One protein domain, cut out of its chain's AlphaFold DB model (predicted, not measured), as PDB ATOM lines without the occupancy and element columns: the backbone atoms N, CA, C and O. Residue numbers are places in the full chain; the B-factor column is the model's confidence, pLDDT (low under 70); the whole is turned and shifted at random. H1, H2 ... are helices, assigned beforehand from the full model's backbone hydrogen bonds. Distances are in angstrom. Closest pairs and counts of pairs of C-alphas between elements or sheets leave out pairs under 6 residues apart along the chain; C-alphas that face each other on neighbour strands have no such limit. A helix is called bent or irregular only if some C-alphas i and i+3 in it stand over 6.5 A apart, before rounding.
ATOM      1  N   LEU A  16       1.616  16.741  -6.483       95.00
ATOM      2  CA  LEU A  16       2.821  16.882  -5.675       95.00
ATOM      3  C   LEU A  16       2.525  17.516  -4.312       95.00
ATOM      4  O   LEU A  16       1.717  18.441  -4.170       95.00
ATOM      5  N   ALA A  17       3.220  17.006  -3.293       96.12
ATOM      6  CA  ALA A  17       3.119  17.473  -1.916       96.12
ATOM      7  C   ALA A  17       1.670  17.464  -1.381       96.12
ATOM      8  O   ALA A  17       1.261  18.359  -0.637       96.12
ATOM      9  N   ASN A  18       0.902  16.426  -1.742       95.00
ATOM     10  CA  ASN A  18      -0.496  16.213  -1.351       95.00
ATOM     11  C   ASN A  18      -1.449  17.339  -1.802       95.00
ATOM     12  O   ASN A  18      -2.304  17.755  -1.024       95.00
ATOM     13  N   GLY A  19      -1.318  17.863  -3.024       94.50
ATOM     14  CA  GLY A  19      -2.230  18.928  -3.463       94.50
ATOM     15  C   GLY A  19      -1.802  20.337  -3.067       94.50
ATOM     16  O   GLY A  19      -2.650  21.226  -3.001       94.50
ATOM     17  N   LEU A  20      -0.510  20.563  -2.789       95.56
ATOM     18  CA  LEU A  20      -0.038  21.843  -2.254       95.56
ATOM     19  C   LEU A  20      -0.269  23.016  -3.216       95.56
ATOM     20  O   LEU A  20      -0.705  24.075  -2.782       95.56
ATOM     21  N   VAL A  21      -0.022  22.846  -4.519       94.94
ATOM     22  CA  VAL A  21      -0.223  23.926  -5.503       94.94
ATOM     23  C   VAL A  21      -1.702  24.359  -5.581       94.94
ATOM     24  O   VAL A  21      -1.963  25.558  -5.448       94.94
ATOM     25  N   PRO A  22      -2.684  23.439  -5.705       94.94
ATOM     26  CA  PRO A  22      -4.103  23.774  -5.575       94.94
ATOM     27  C   PRO A  22      -4.491  24.427  -4.244       94.94
ATOM     28  O   PRO A  22      -5.321  25.337  -4.221       94.94
ATOM     29  N   GLU A  23      -3.911  23.977  -3.128       94.56
ATOM     30  CA  GLU A  23      -4.155  24.574  -1.811       94.56
ATOM     31  C   GLU A  23      -3.676  26.028  -1.756       94.56
ATOM     32  O   GLU A  23      -4.452  26.913  -1.395       94.56
ATOM     33  N   MET A  24      -2.440  26.285  -2.192       93.38
ATOM     34  CA  MET A  24      -1.881  27.632  -2.282       93.38
ATOM     35  C   MET A  24      -2.748  28.527  -3.169       93.38
ATOM     36  O   MET A  24      -3.092  29.634  -2.770       93.38
ATOM     37  N   ALA A  25      -3.153  28.054  -4.347       92.50
ATOM     38  CA  ALA A  25      -3.981  28.844  -5.250       92.50
ATOM     39  C   ALA A  25      -5.330  29.238  -4.648       92.50
ATOM     40  O   ALA A  25      -5.745  30.382  -4.802       92.50
ATOM     41  N   ARG A  26      -5.977  28.341  -3.893       91.81
ATOM     42  CA  ARG A  26      -7.214  28.668  -3.172       91.81
ATOM     43  C   ARG A  26      -6.998  29.770  -2.134       91.81
ATOM     44  O   ARG A  26      -7.850  30.635  -1.984       91.81
ATOM     45  N   VAL A  27      -5.877  29.731  -1.418       90.44
ATOM     46  CA  VAL A  27      -5.548  30.724  -0.386       90.44
ATOM     47  C   VAL A  27      -5.196  32.084  -0.991       90.44
ATOM     48  O   VAL A  27      -5.576  33.112  -0.443       90.44
ATOM     49  N   PHE A  28      -4.518  32.100  -2.140       89.69
ATOM     50  CA  PHE A  28      -4.164  33.325  -2.865       89.69
ATOM     51  C   PHE A  28      -5.233  33.789  -3.873       89.69
ATOM     52  O   PHE A  28      -4.959  34.707  -4.641       89.69
ATOM     53  N   ASP A  29      -6.422  33.174  -3.868       90.56
ATOM     54  CA  ASP A  29      -7.552  33.482  -4.760       90.56
ATOM     55  C   ASP A  29      -7.183  33.463  -6.259       90.56
ATOM     56  O   ASP A  29      -7.487  34.374  -7.029       90.56
ATOM     57  N   VAL A  30      -6.470  32.413  -6.680       92.19
ATOM     58  CA  VAL A  30      -6.046  32.199  -8.070       92.19
ATOM     59  C   VAL A  30      -6.788  31.016  -8.678       92.19
ATOM     60  O   VAL A  30      -6.710  29.889  -8.189       92.19
ATOM     61  N   GLU A  31      -7.467  31.256  -9.798       92.25
ATOM     62  CA  GLU A  31      -8.096  30.199 -10.585       92.25
ATOM     63  C   GLU A  31      -7.038  29.424 -11.381       92.25
ATOM     64  O   GLU A  31      -6.345  29.969 -12.240       92.25
ATOM     65  N   LEU A  32      -6.905  28.139 -11.063       87.62
ATOM     66  CA  LEU A  32      -5.925  27.246 -11.676       87.62
ATOM     67  C   LEU A  32      -6.484  26.437 -12.862       87.62
ATOM     68  O   LEU A  32      -5.722  26.083 -13.762       87.62
ATOM     69  N   GLY A  33      -7.798  26.193 -12.877       83.06
ATOM     70  CA  GLY A  33      -8.461  25.276 -13.809       83.06
ATOM     71  C   GLY A  33      -8.289  23.795 -13.436       83.06
ATOM     72  O   GLY A  33      -7.710  23.460 -12.404       83.06
ATOM     73  N   ASP A  34      -8.806  22.901 -14.286       77.12
ATOM     74  CA  ASP A  34      -8.693  21.440 -14.112       77.12
ATOM     75  C   ASP A  34      -7.312  20.894 -14.527       77.12
ATOM     76  O   ASP A  34      -6.915  19.805 -14.112       77.12
ATOM     77  N   GLN A  35      -6.574  21.648 -15.351       76.56
ATOM     78  CA  GLN A  35      -5.191  21.377 -15.744       76.56
ATOM     79  C   GLN A  35      -4.381  22.681 -15.688       76.56
ATOM     80  O   GLN A  35      -4.857  23.696 -16.204       76.56
ATOM     81  N   PRO A  36      -3.161  22.679 -15.116       72.44
ATOM     82  CA  PRO A  36      -2.361  23.892 -15.023       72.44
ATOM     83  C   PRO A  36      -1.910  24.373 -16.395       72.44
ATOM     84  O   PRO A  36      -1.103  23.725 -17.061       72.44
ATOM     85  N   SER A  37      -2.352  25.567 -16.779       86.06
ATOM     86  CA  SER A  37      -1.648  26.329 -17.805       86.06
ATOM     87  C   SER A  37      -0.435  27.039 -17.196       86.06
ATOM     88  O   SER A  37      -0.436  27.438 -16.025       86.06
ATOM     89  N   ASP A  38       0.594  27.261 -18.015       86.62
ATOM     90  CA  ASP A  38       1.748  28.088 -17.640       86.62
ATOM     91  C   ASP A  38       1.330  29.501 -17.204       86.62
ATOM     92  O   ASP A  38       1.966  30.107 -16.337       86.62
ATOM     93  N   GLU A  39       0.238  30.013 -17.779       90.38
ATOM     94  CA  GLU A  39      -0.371  31.287 -17.404       90.38
ATOM     95  C   GLU A  39      -0.956  31.239 -15.989       90.38
ATOM     96  O   GLU A  39      -0.641  32.106 -15.177       90.38
ATOM     97  N   ALA A  40      -1.736  30.210 -15.647       90.25
ATOM     98  CA  ALA A  40      -2.348  30.078 -14.327       90.25
ATOM     99  C   ALA A  40      -1.298  29.903 -13.215       90.25
ATOM    100  O   ALA A  40      -1.368  30.557 -12.171       90.25
ATOM    101  N   LEU A  41      -0.259  29.097 -13.459       91.88
ATOM    102  CA  LEU A  41       0.884  28.983 -12.545       91.88
ATOM    103  C   LEU A  41       1.674  30.301 -12.463       91.88
ATOM    104  O   LEU A  41       2.136  30.686 -11.388       91.88
ATOM    105  N   GLY A  42       1.789  31.037 -13.572       90.94
ATOM    106  CA  GLY A  42       2.336  32.394 -13.600       90.94
ATOM    107  C   GLY A  42       1.536  33.386 -12.747       90.94
ATOM    108  O   GLY A  42       2.136  34.177 -12.014       90.94
ATOM    109  N   ASN A  43       0.205  33.301 -12.783       91.31
ATOM    110  CA  ASN A  43      -0.697  34.113 -11.965       91.31
ATOM    111  C   ASN A  43      -0.527  33.800 -10.475       91.31
ATOM    112  O   ASN A  43      -0.425  34.730  -9.678       91.31
ATOM    113  N   LEU A  44      -0.378  32.523 -10.103       92.12
ATOM    114  CA  LEU A  44      -0.069  32.122  -8.726       92.12
ATOM    115  C   LEU A  44       1.269  32.697  -8.245       92.12
ATOM    116  O   LEU A  44       1.347  33.290  -7.168       92.12
ATOM    117  N   VAL A  45       2.320  32.593  -9.064       91.12
ATOM    118  CA  VAL A  45       3.618  33.223  -8.769       91.12
ATOM    119  C   VAL A  45       3.467  34.739  -8.583       91.12
ATOM    120  O   VAL A  45       4.116  35.314  -7.707       91.12
ATOM    121  N   GLY A  46       2.624  35.387  -9.391       87.38
ATOM    122  CA  GLY A  46       2.310  36.811  -9.288       87.38
ATOM    123  C   GLY A  46       1.570  37.179  -7.999       87.38
ATOM    124  O   GLY A  46       1.959  38.149  -7.346       87.38
ATOM    125  N   ALA A  47       0.566  36.390  -7.612       87.06
ATOM    126  CA  ALA A  47      -0.278  36.612  -6.437       87.06
ATOM    127  C   ALA A  47       0.478  36.449  -5.107       87.06
ATOM    128  O   ALA A  47       0.215  37.184  -4.156       87.06
ATOM    129  N   ILE A  48       1.460  35.540  -5.047       85.38
ATOM    130  CA  ILE A  48       2.336  35.365  -3.872       85.38
ATOM    131  C   ILE A  48       3.316  36.545  -3.715       85.38
ATOM    132  O   ILE A  48       3.741  36.865  -2.602       85.38
ATOM    133  N   GLY A  49       3.695  37.197  -4.820       75.25
ATOM    134  CA  GLY A  49       4.517  38.410  -4.830       75.25
ATOM    135  C   GLY A  49       5.793  38.328  -5.678       75.25
ATOM    136  O   GLY A  49       6.194  37.284  -6.199       75.25
ATOM    137  N   ARG A  50       6.468  39.476  -5.847       61.28
ATOM    138  CA  ARG A  50       7.697  39.590  -6.655       61.28
ATOM    139  C   ARG A  50       8.930  39.093  -5.892       61.28
ATOM    140  O   ARG A  50       9.097  39.366  -4.714       61.28
ATOM    141  N   SER A  51       9.847  38.439  -6.610       51.09
ATOM    142  CA  SER A  51      11.100  37.905  -6.047       51.09
ATOM    143  C   SER A  51      12.190  38.944  -5.793       51.09
ATOM    144  O   SER A  51      13.161  38.625  -5.113       51.09
ATOM    145  N   LYS A  52      12.110  40.132  -6.420       45.03
ATOM    146  CA  LYS A  52      13.265  41.047  -6.526       45.03
ATOM    147  C   LYS A  52      13.773  41.532  -5.169       45.03
ATOM    148  O   LYS A  52      14.964  41.774  -5.036       45.03
ATOM    149  N   VAL A  53      12.892  41.575  -4.175       51.97
ATOM    150  CA  VAL A  53      13.259  41.628  -2.767       51.97
ATOM    151  C   VAL A  53      12.353  40.621  -2.085       51.97
ATOM    152  O   VAL A  53      11.212  40.919  -1.756       51.97
ATOM    153  N   LEU A  54      12.837  39.388  -1.944       52.50
ATOM    154  CA  LEU A  54      12.070  38.279  -1.375       52.50
ATOM    155  C   LEU A  54      11.398  38.640  -0.043       52.50
ATOM    156  O   LEU A  54      10.378  38.062   0.264       52.50
ATOM    157  N   GLN A  55      11.918  39.605   0.719       60.47
ATOM    158  CA  GLN A  55      11.321  40.063   1.976       60.47
ATOM    159  C   GLN A  55      10.125  41.021   1.815       60.47
ATOM    160  O   GLN A  55       9.325  41.151   2.737       60.47
ATOM    161  N   GLU A  56       9.966  41.685   0.667       64.19
ATOM    162  CA  GLU A  56       8.881  42.655   0.440       64.19
ATOM    163  C   GLU A  56       7.507  41.990   0.316       64.19
ATOM    164  O   GLU A  56       6.492  42.648   0.537       64.19
ATOM    165  N   ASN A  57       7.446  40.690   0.003       66.62
ATOM    166  CA  ASN A  57       6.180  39.958  -0.034       66.62
ATOM    167  C   ASN A  57       5.700  39.519   1.362       66.62
ATOM    168  O   ASN A  57       4.544  39.128   1.503       66.62
ATOM    169  N   ILE A  58       6.556  39.587   2.390       73.06
ATOM    170  CA  ILE A  58       6.253  39.060   3.726       73.06
ATOM    171  C   ILE A  58       4.983  39.689   4.315       73.06
ATOM    172  O   ILE A  58       4.152  38.922   4.794       73.06
ATOM    173  N   PRO A  59       4.772  41.024   4.289       76.44
ATOM    174  CA  PRO A  59       3.553  41.616   4.841       76.44
ATOM    175  C   PRO A  59       2.283  41.099   4.157       76.44
ATOM    176  O   PRO A  59       1.344  40.724   4.845       76.44
ATOM    177  N   HIS A  60       2.297  41.001   2.824       78.12
ATOM    178  CA  HIS A  60       1.174  40.503   2.020       78.12
ATOM    179  C   HIS A  60       0.869  39.031   2.302       78.12
ATOM    180  O   HIS A  60      -0.269  38.657   2.566       78.12
ATOM    181  N   VAL A  61       1.900  38.183   2.323       75.12
ATOM    182  CA  VAL A  61       1.733  36.762   2.650       75.12
ATOM    183  C   VAL A  61       1.250  36.592   4.093       75.12
ATOM    184  O   VAL A  61       0.384  35.763   4.350       75.12
ATOM    185  N   ARG A  62       1.766  37.382   5.044       77.88
ATOM    186  CA  ARG A  62       1.293  37.368   6.437       77.88
ATOM    187  C   ARG A  62      -0.152  37.822   6.557       77.88
ATOM    188  O   ARG A  62      -0.858  37.272   7.387       77.88
ATOM    189  N   GLU A  63      -0.581  38.801   5.772       80.81
ATOM    190  CA  GLU A  63      -1.973  39.243   5.741       80.81
ATOM    191  C   GLU A  63      -2.880  38.114   5.245       80.81
ATOM    192  O   GLU A  63      -3.815  37.740   5.943       80.81
ATOM    193  N   ILE A  64      -2.546  37.490   4.112       78.88
ATOM    194  CA  ILE A  64      -3.345  36.398   3.536       78.88
ATOM    195  C   ILE A  64      -3.375  35.158   4.442       78.88
ATOM    196  O   ILE A  64      -4.432  34.566   4.639       78.88
ATOM    197  N   LEU A  65      -2.229  34.745   4.992       79.62
ATOM    198  CA  LEU A  65      -2.138  33.541   5.829       79.62
ATOM    199  C   LEU A  65      -2.559  33.780   7.287       79.62
ATOM    200  O   LEU A  65      -2.856  32.827   8.004       79.62
ATOM    201  N   GLY A  66      -2.503  35.027   7.752       60.56
ATOM    202  CA  GLY A  66      -2.554  35.387   9.169       60.56
ATOM    203  C   GLY A  66      -3.814  36.121   9.611       60.56
ATOM    204  O   GLY A  66      -3.863  36.547  10.763       60.56
ATOM    205  N   THR A  67      -4.827  36.276   8.755       58.28
ATOM    206  CA  THR A  67      -6.086  36.934   9.137       58.28
ATOM    207  C   THR A  67      -6.803  36.239  10.299       58.28
ATOM    208  O   THR A  67      -7.464  36.943  11.051       58.28
ATOM    209  N   ASP A  68      -6.599  34.928  10.520       50.91
ATOM    210  CA  ASP A  68      -7.187  34.167  11.644       50.91
ATOM    211  C   ASP A  68      -6.324  32.977  12.164       50.91
ATOM    212  O   ASP A  68      -6.788  32.182  12.987       50.91
ATOM    213  N   GLN A  69      -5.076  32.801  11.695       60.53
ATOM    214  CA  GLN A  69      -4.222  31.628  11.987       60.53
ATOM    215  C   GLN A  69      -2.730  31.988  12.172       60.53
ATOM    216  O   GLN A  69      -2.299  33.099  11.865       60.53
ATOM    217  N   ASP A  70      -1.917  31.041  12.669       81.69
ATOM    218  CA  ASP A  70      -0.453  31.177  12.733       81.69
ATOM    219  C   ASP A  70       0.162  31.051  11.326       81.69
ATOM    220  O   ASP A  70       0.588  29.979  10.889       81.69
ATOM    221  N   GLY A  71       0.186  32.171  10.596       84.62
ATOM    222  CA  GLY A  71       0.678  32.223   9.219       84.62
ATOM    223  C   GLY A  71       2.134  31.773   9.058       84.62
ATOM    224  O   GLY A  71       2.492  31.262   7.996       84.62
ATOM    225  N   LEU A  72       2.975  31.919  10.093       87.62
ATOM    226  CA  LEU A  72       4.354  31.425  10.049       87.62
ATOM    227  C   LEU A  72       4.374  29.897  10.045       87.62
ATOM    228  O   LEU A  72       5.065  29.309   9.213       87.62
ATOM    229  N   ALA A  73       3.601  29.270  10.933       89.56
ATOM    230  CA  ALA A  73       3.488  27.817  10.991       89.56
ATOM    231  C   ALA A  73       2.924  27.236   9.683       89.56
ATOM    232  O   ALA A  73       3.455  26.243   9.193       89.56
ATOM    233  N   ILE A  74       1.920  27.882   9.077       90.75
ATOM    234  CA  ILE A  74       1.356  27.466   7.778       90.75
ATOM    235  C   ILE A  74       2.412  27.546   6.677       90.75
ATOM    236  O   ILE A  74       2.653  26.572   5.970       90.75
ATOM    237  N   ALA A  75       3.091  28.689   6.545       91.38
ATOM    238  CA  ALA A  75       4.116  28.853   5.521       91.38
ATOM    239  C   ALA A  75       5.288  27.874   5.720       91.38
ATOM    240  O   ALA A  75       5.844  27.370   4.742       91.38
ATOM    241  N   ALA A  76       5.668  27.596   6.972       93.69
ATOM    242  CA  ALA A  76       6.709  26.627   7.299       93.69
ATOM    243  C   ALA A  76       6.274  25.189   6.974       93.69
ATOM    244  O   ALA A  76       7.073  24.435   6.418       93.69
ATOM    245  N   GLU A  77       5.021  24.826   7.263       94.88
ATOM    246  CA  GLU A  77       4.440  23.520   6.933       94.88
ATOM    247  C   GLU A  77       4.366  23.312   5.421       94.88
ATOM    248  O   GLU A  77       4.887  22.311   4.934       94.88
ATOM    249  N   TRP A  78       3.845  24.281   4.665       95.25
ATOM    250  CA  TRP A  78       3.833  24.236   3.201       95.25
ATOM    251  C   TRP A  78       5.230  24.047   2.625       95.25
ATOM    252  O   TRP A  78       5.447  23.204   1.753       95.25
ATOM    253  N   LEU A  79       6.201  24.815   3.123       94.44
ATOM    254  CA  LEU A  79       7.563  24.729   2.626       94.44
ATOM    255  C   LEU A  79       8.209  23.382   2.978       94.44
ATOM    256  O   LEU A  79       8.844  22.780   2.114       94.44
ATOM    257  N   GLY A  80       7.994  22.879   4.195       94.75
ATOM    258  CA  GLY A  80       8.446  21.554   4.616       94.75
ATOM    259  C   GLY A  80       7.828  20.433   3.779       94.75
ATOM    260  O   GLY A  80       8.548  19.580   3.269       94.75
ATOM    261  N   ARG A  81       6.510  20.477   3.555       95.44
ATOM    262  CA  ARG A  81       5.767  19.491   2.757       95.44
ATOM    263  C   ARG A  81       6.164  19.495   1.283       95.44
ATOM    264  O   ARG A  81       6.061  18.468   0.622       95.44
ATOM    265  N   SER A  82       6.598  20.641   0.763       96.75
ATOM    266  CA  SER A  82       6.991  20.777  -0.640       96.75
ATOM    267  C   SER A  82       8.294  20.050  -0.994       96.75
ATOM    268  O   SER A  82       8.487  19.686  -2.149       96.75
ATOM    269  N   GLY A  83       9.215  19.879  -0.043       96.06
ATOM    270  CA  GLY A  83      10.544  19.324  -0.310       96.06
ATOM    271  C   GLY A  83      11.501  20.250  -1.080       96.06
ATOM    272  O   GLY A  83      12.655  19.885  -1.274       96.06
ATOM    273  N   VAL A  84      11.104  21.473  -1.473       95.31
ATOM    274  CA  VAL A  84      11.965  22.385  -2.272       95.31
ATOM    275  C   VAL A  84      13.189  22.922  -1.515       95.31
ATOM    276  O   VAL A  84      13.997  23.635  -2.095       95.31
ATOM    277  N   GLN A  85      13.307  22.647  -0.214       95.25
ATOM    278  CA  GLN A  85      14.468  23.023   0.602       95.25
ATOM    279  C   GLN A  85      15.404  21.844   0.899       95.25
ATOM    280  O   GLN A  85      16.403  22.026   1.594       95.25
ATOM    281  N   LEU A  86      15.078  20.646   0.406       96.12
ATOM    282  CA  LEU A  86      15.895  19.455   0.604       96.12
ATOM    283  C   LEU A  86      17.114  19.472  -0.322       96.12
ATOM    284  O   LEU A  86      17.071  20.007  -1.433       96.12
ATOM    285  N   LYS A 268      20.946  33.754   7.189       82.56
ATOM    286  CA  LYS A 268      22.155  32.990   6.876       82.56
ATOM    287  C   LYS A 268      21.921  31.498   7.084       82.56
ATOM    288  O   LYS A 268      22.379  30.703   6.267       82.56
ATOM    289  N   ASN A 269      21.215  31.137   8.153       86.38
ATOM    290  CA  ASN A 269      21.013  29.742   8.540       86.38
ATOM    291  C   ASN A 269      19.602  29.225   8.240       86.38
ATOM    292  O   ASN A 269      19.427  28.011   8.141       86.38
ATOM    293  N   TYR A 270      18.621  30.115   8.054       90.81
ATOM    294  CA  TYR A 270      17.235  29.719   7.826       90.81
ATOM    295  C   TYR A 270      16.584  30.409   6.625       90.81
ATOM    296  O   TYR A 270      16.697  31.619   6.411       90.81
ATOM    297  N   GLN A 271      15.806  29.633   5.874       90.69
ATOM    298  CA  GLN A 271      14.873  30.129   4.876       90.69
ATOM    299  C   GLN A 271      13.654  30.725   5.576       90.69
ATOM    300  O   GLN A 271      12.910  30.014   6.251       90.69
ATOM    301  N   ASN A 272      13.390  32.014   5.354       89.44
ATOM    302  CA  ASN A 272      12.136  32.620   5.788       89.44
ATOM    303  C   ASN A 272      10.958  31.986   5.003       89.44
ATOM    304  O   ASN A 272      10.952  32.101   3.768       89.44
ATOM    305  N   PRO A 273       9.975  31.347   5.669       90.62
ATOM    306  CA  PRO A 273       8.917  30.591   5.008       90.62
ATOM    307  C   PRO A 273       8.059  31.434   4.068       90.62
ATOM    308  O   PRO A 273       7.790  31.015   2.947       90.62
ATOM    309  N   PHE A 274       7.724  32.665   4.462       87.50
ATOM    310  CA  PHE A 274       6.912  33.588   3.657       87.50
ATOM    311  C   PHE A 274       7.547  33.919   2.303       87.50
ATOM    312  O   PHE A 274       6.867  34.154   1.304       87.50
ATOM    313  N   THR A 275       8.875  33.892   2.262       84.44
ATOM    314  CA  THR A 275       9.636  34.099   1.030       84.44
ATOM    315  C   THR A 275       9.859  32.787   0.267       84.44
ATOM    316  O   THR A 275       9.911  32.774  -0.963       84.44
ATOM    317  N   GLY A 276       9.951  31.666   0.990       88.88
ATOM    318  CA  GLY A 276      10.205  30.338   0.439       88.88
ATOM    319  C   GLY A 276       8.999  29.724  -0.271       88.88
ATOM    320  O   GLY A 276       9.188  29.072  -1.293       88.88
ATOM    321  N   ILE A 277       7.765  29.979   0.184       90.56
ATOM    322  CA  ILE A 277       6.550  29.434  -0.456       90.56
ATOM    323  C   ILE A 277       6.415  29.857  -1.926       90.56
ATOM    324  O   ILE A 277       5.906  29.106  -2.754       90.56
ATOM    325  N   ARG A 278       6.956  31.024  -2.297       90.31
ATOM    326  CA  ARG A 278       7.003  31.465  -3.692       90.31
ATOM    327  C   ARG A 278       7.810  30.500  -4.561       90.31
ATOM    328  O   ARG A 278       7.459  30.279  -5.717       90.31
ATOM    329  N   GLN A 279       8.880  29.926  -4.015       91.62
ATOM    330  CA  GLN A 279       9.743  28.994  -4.739       91.62
ATOM    331  C   GLN A 279       9.010  27.697  -5.077       91.62
ATOM    332  O   GLN A 279       9.278  27.123  -6.122       91.62
ATOM    333  N   VAL A 280       8.018  27.292  -4.279       94.56
ATOM    334  CA  VAL A 280       7.129  26.167  -4.613       94.56
ATOM    335  C   VAL A 280       6.367  26.452  -5.909       94.56
ATOM    336  O   VAL A 280       6.424  25.659  -6.846       94.56
ATOM    337  N   ALA A 281       5.720  27.618  -6.005       93.31
ATOM    338  CA  ALA A 281       4.961  28.006  -7.195       93.31
ATOM    339  C   ALA A 281       5.852  28.194  -8.436       93.31
ATOM    340  O   ALA A 281       5.470  27.803  -9.536       93.31
ATOM    341  N   VAL A 282       7.055  28.760  -8.273       93.25
ATOM    342  CA  VAL A 282       8.007  28.906  -9.388       93.25
ATOM    343  C   VAL A 282       8.512  27.547  -9.858       93.25
ATOM    344  O   VAL A 282       8.497  27.294 -11.056       93.25
ATOM    345  N   THR A 283       8.903  26.653  -8.948       94.62
ATOM    346  CA  THR A 283       9.328  25.293  -9.304       94.62
ATOM    347  C   THR A 283       8.202  24.544 -10.020       94.62
ATOM    348  O   THR A 283       8.452  23.942 -11.060       94.62
ATOM    349  N   ALA A 284       6.958  24.638  -9.537       94.25
ATOM    350  CA  ALA A 284       5.802  24.050 -10.215       94.25
ATOM    351  C   ALA A 284       5.635  24.583 -11.645       94.25
ATOM    352  O   ALA A 284       5.466  23.799 -12.574       94.25
ATOM    353  N   LYS A 285       5.745  25.905 -11.831       93.50
ATOM    354  CA  LYS A 285       5.695  26.536 -13.154       93.50
ATOM    355  C   LYS A 285       6.805  26.022 -14.071       93.50
ATOM    356  O   LYS A 285       6.522  25.616 -15.188       93.50
ATOM    357  N   GLU A 286       8.056  26.022 -13.612       92.19
ATOM    358  CA  GLU A 286       9.192  25.601 -14.441       92.19
ATOM    359  C   GLU A 286       9.100  24.120 -14.837       92.19
ATOM    360  O   GLU A 286       9.402  23.777 -15.979       92.19
ATOM    361  N   LEU A 287       8.629  23.245 -13.940       91.50
ATOM    362  CA  LEU A 287       8.387  21.835 -14.259       91.50
ATOM    363  C   LEU A 287       7.246  21.653 -15.271       91.50
ATOM    364  O   LEU A 287       7.380  20.839 -16.182       91.50
ATOM    365  N   ASN A 288       6.164  22.429 -15.153       90.31
ATOM    366  CA  ASN A 288       5.047  22.401 -16.104       90.31
ATOM    367  C   ASN A 288       5.464  22.887 -17.504       90.31
ATOM    368  O   ASN A 288       5.133  22.265 -18.515       90.31
ATOM    369  N   SER A 289       6.269  23.949 -17.568       87.75
ATOM    370  CA  SER A 289       6.794  24.486 -18.828       87.75
ATOM    371  C   SER A 289       7.806  23.559 -19.509       87.75
ATOM    372  O   SER A 289       8.026  23.680 -20.709       87.75
ATOM    373  N   LEU A 290       8.472  22.661 -18.776       85.31
ATOM    374  CA  LEU A 290       9.428  21.716 -19.370       85.31
ATOM    375  C   LEU A 290       8.757  20.601 -20.179       85.31
ATOM    376  O   LEU A 290       9.369  20.091 -21.126       85.31
ATOM    377  N   ILE A 291       7.553  20.197 -19.765       79.25
ATOM    378  CA  ILE A 291       6.785  19.102 -20.374       79.25
ATOM    379  C   ILE A 291       5.828  19.572 -21.475       79.25
ATOM    380  O   ILE A 291       5.401  18.743 -22.279       79.25
ATOM    381  N   SER A 292       5.501  20.866 -21.491       68.94
ATOM    382  CA  SER A 292       4.648  21.511 -22.500       68.94
ATOM    383  C   SER A 292       5.404  21.756 -23.809       68.94
ATOM    384  O   SER A 292       4.755  21.670 -24.875       68.94
TER     385      SER A 292
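Overview. This is residues 16 to 86 and 268 to 292 of the 292 residues of an uncharacterized protein of Candidatus Saccharibacteria bacterium RIFCSPHIGHO2_02_FULL_47_12 (UniProt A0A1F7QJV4). One long helix, H5, is the spine; H2 packs side by side with it, H4 packs on its first part with H3 across that end, and H1 packs on H4. The 96 printed residues include five named helices, H1 to H5, and no named strand: all helix. The whole is compact, radius of gyration of the C-alphas 12.7 A, spanning 35 by 28 by 27 A.

Along the chain. Find C-alpha 16 at (2.821, 16.882, -5.675); H1 runs to residue 27, 17.0 A, irregular, with C-alphas 18 and 21 8.8 A apart. Next come H2, residues 38 to 48, H3, 58 to 66, and H4, 71 to 82. H5, residues 273 to 291, runs 27.9 A to C-alpha 291 at (6.785, 19.102, -20.374).

Arrangement. Look at the hub, H5: H2 touches it at 6 degrees, a shallow tilt, opposite ways, closest C-alphas Leu 41 and Lys 285, 5.4 A. Every O i to N i+4 pair is within hydrogen-bond range in H2, H3 and H4, but 6 of 8 in H1 and 10 of 15 in H5.

Size, cuts and confidence. Residues 87 to 267 are cut out, C-alphas 86 and 268 standing 16.2 A apart; pLDDT is under 70 at 50 to 57, 66 to 69 and 292.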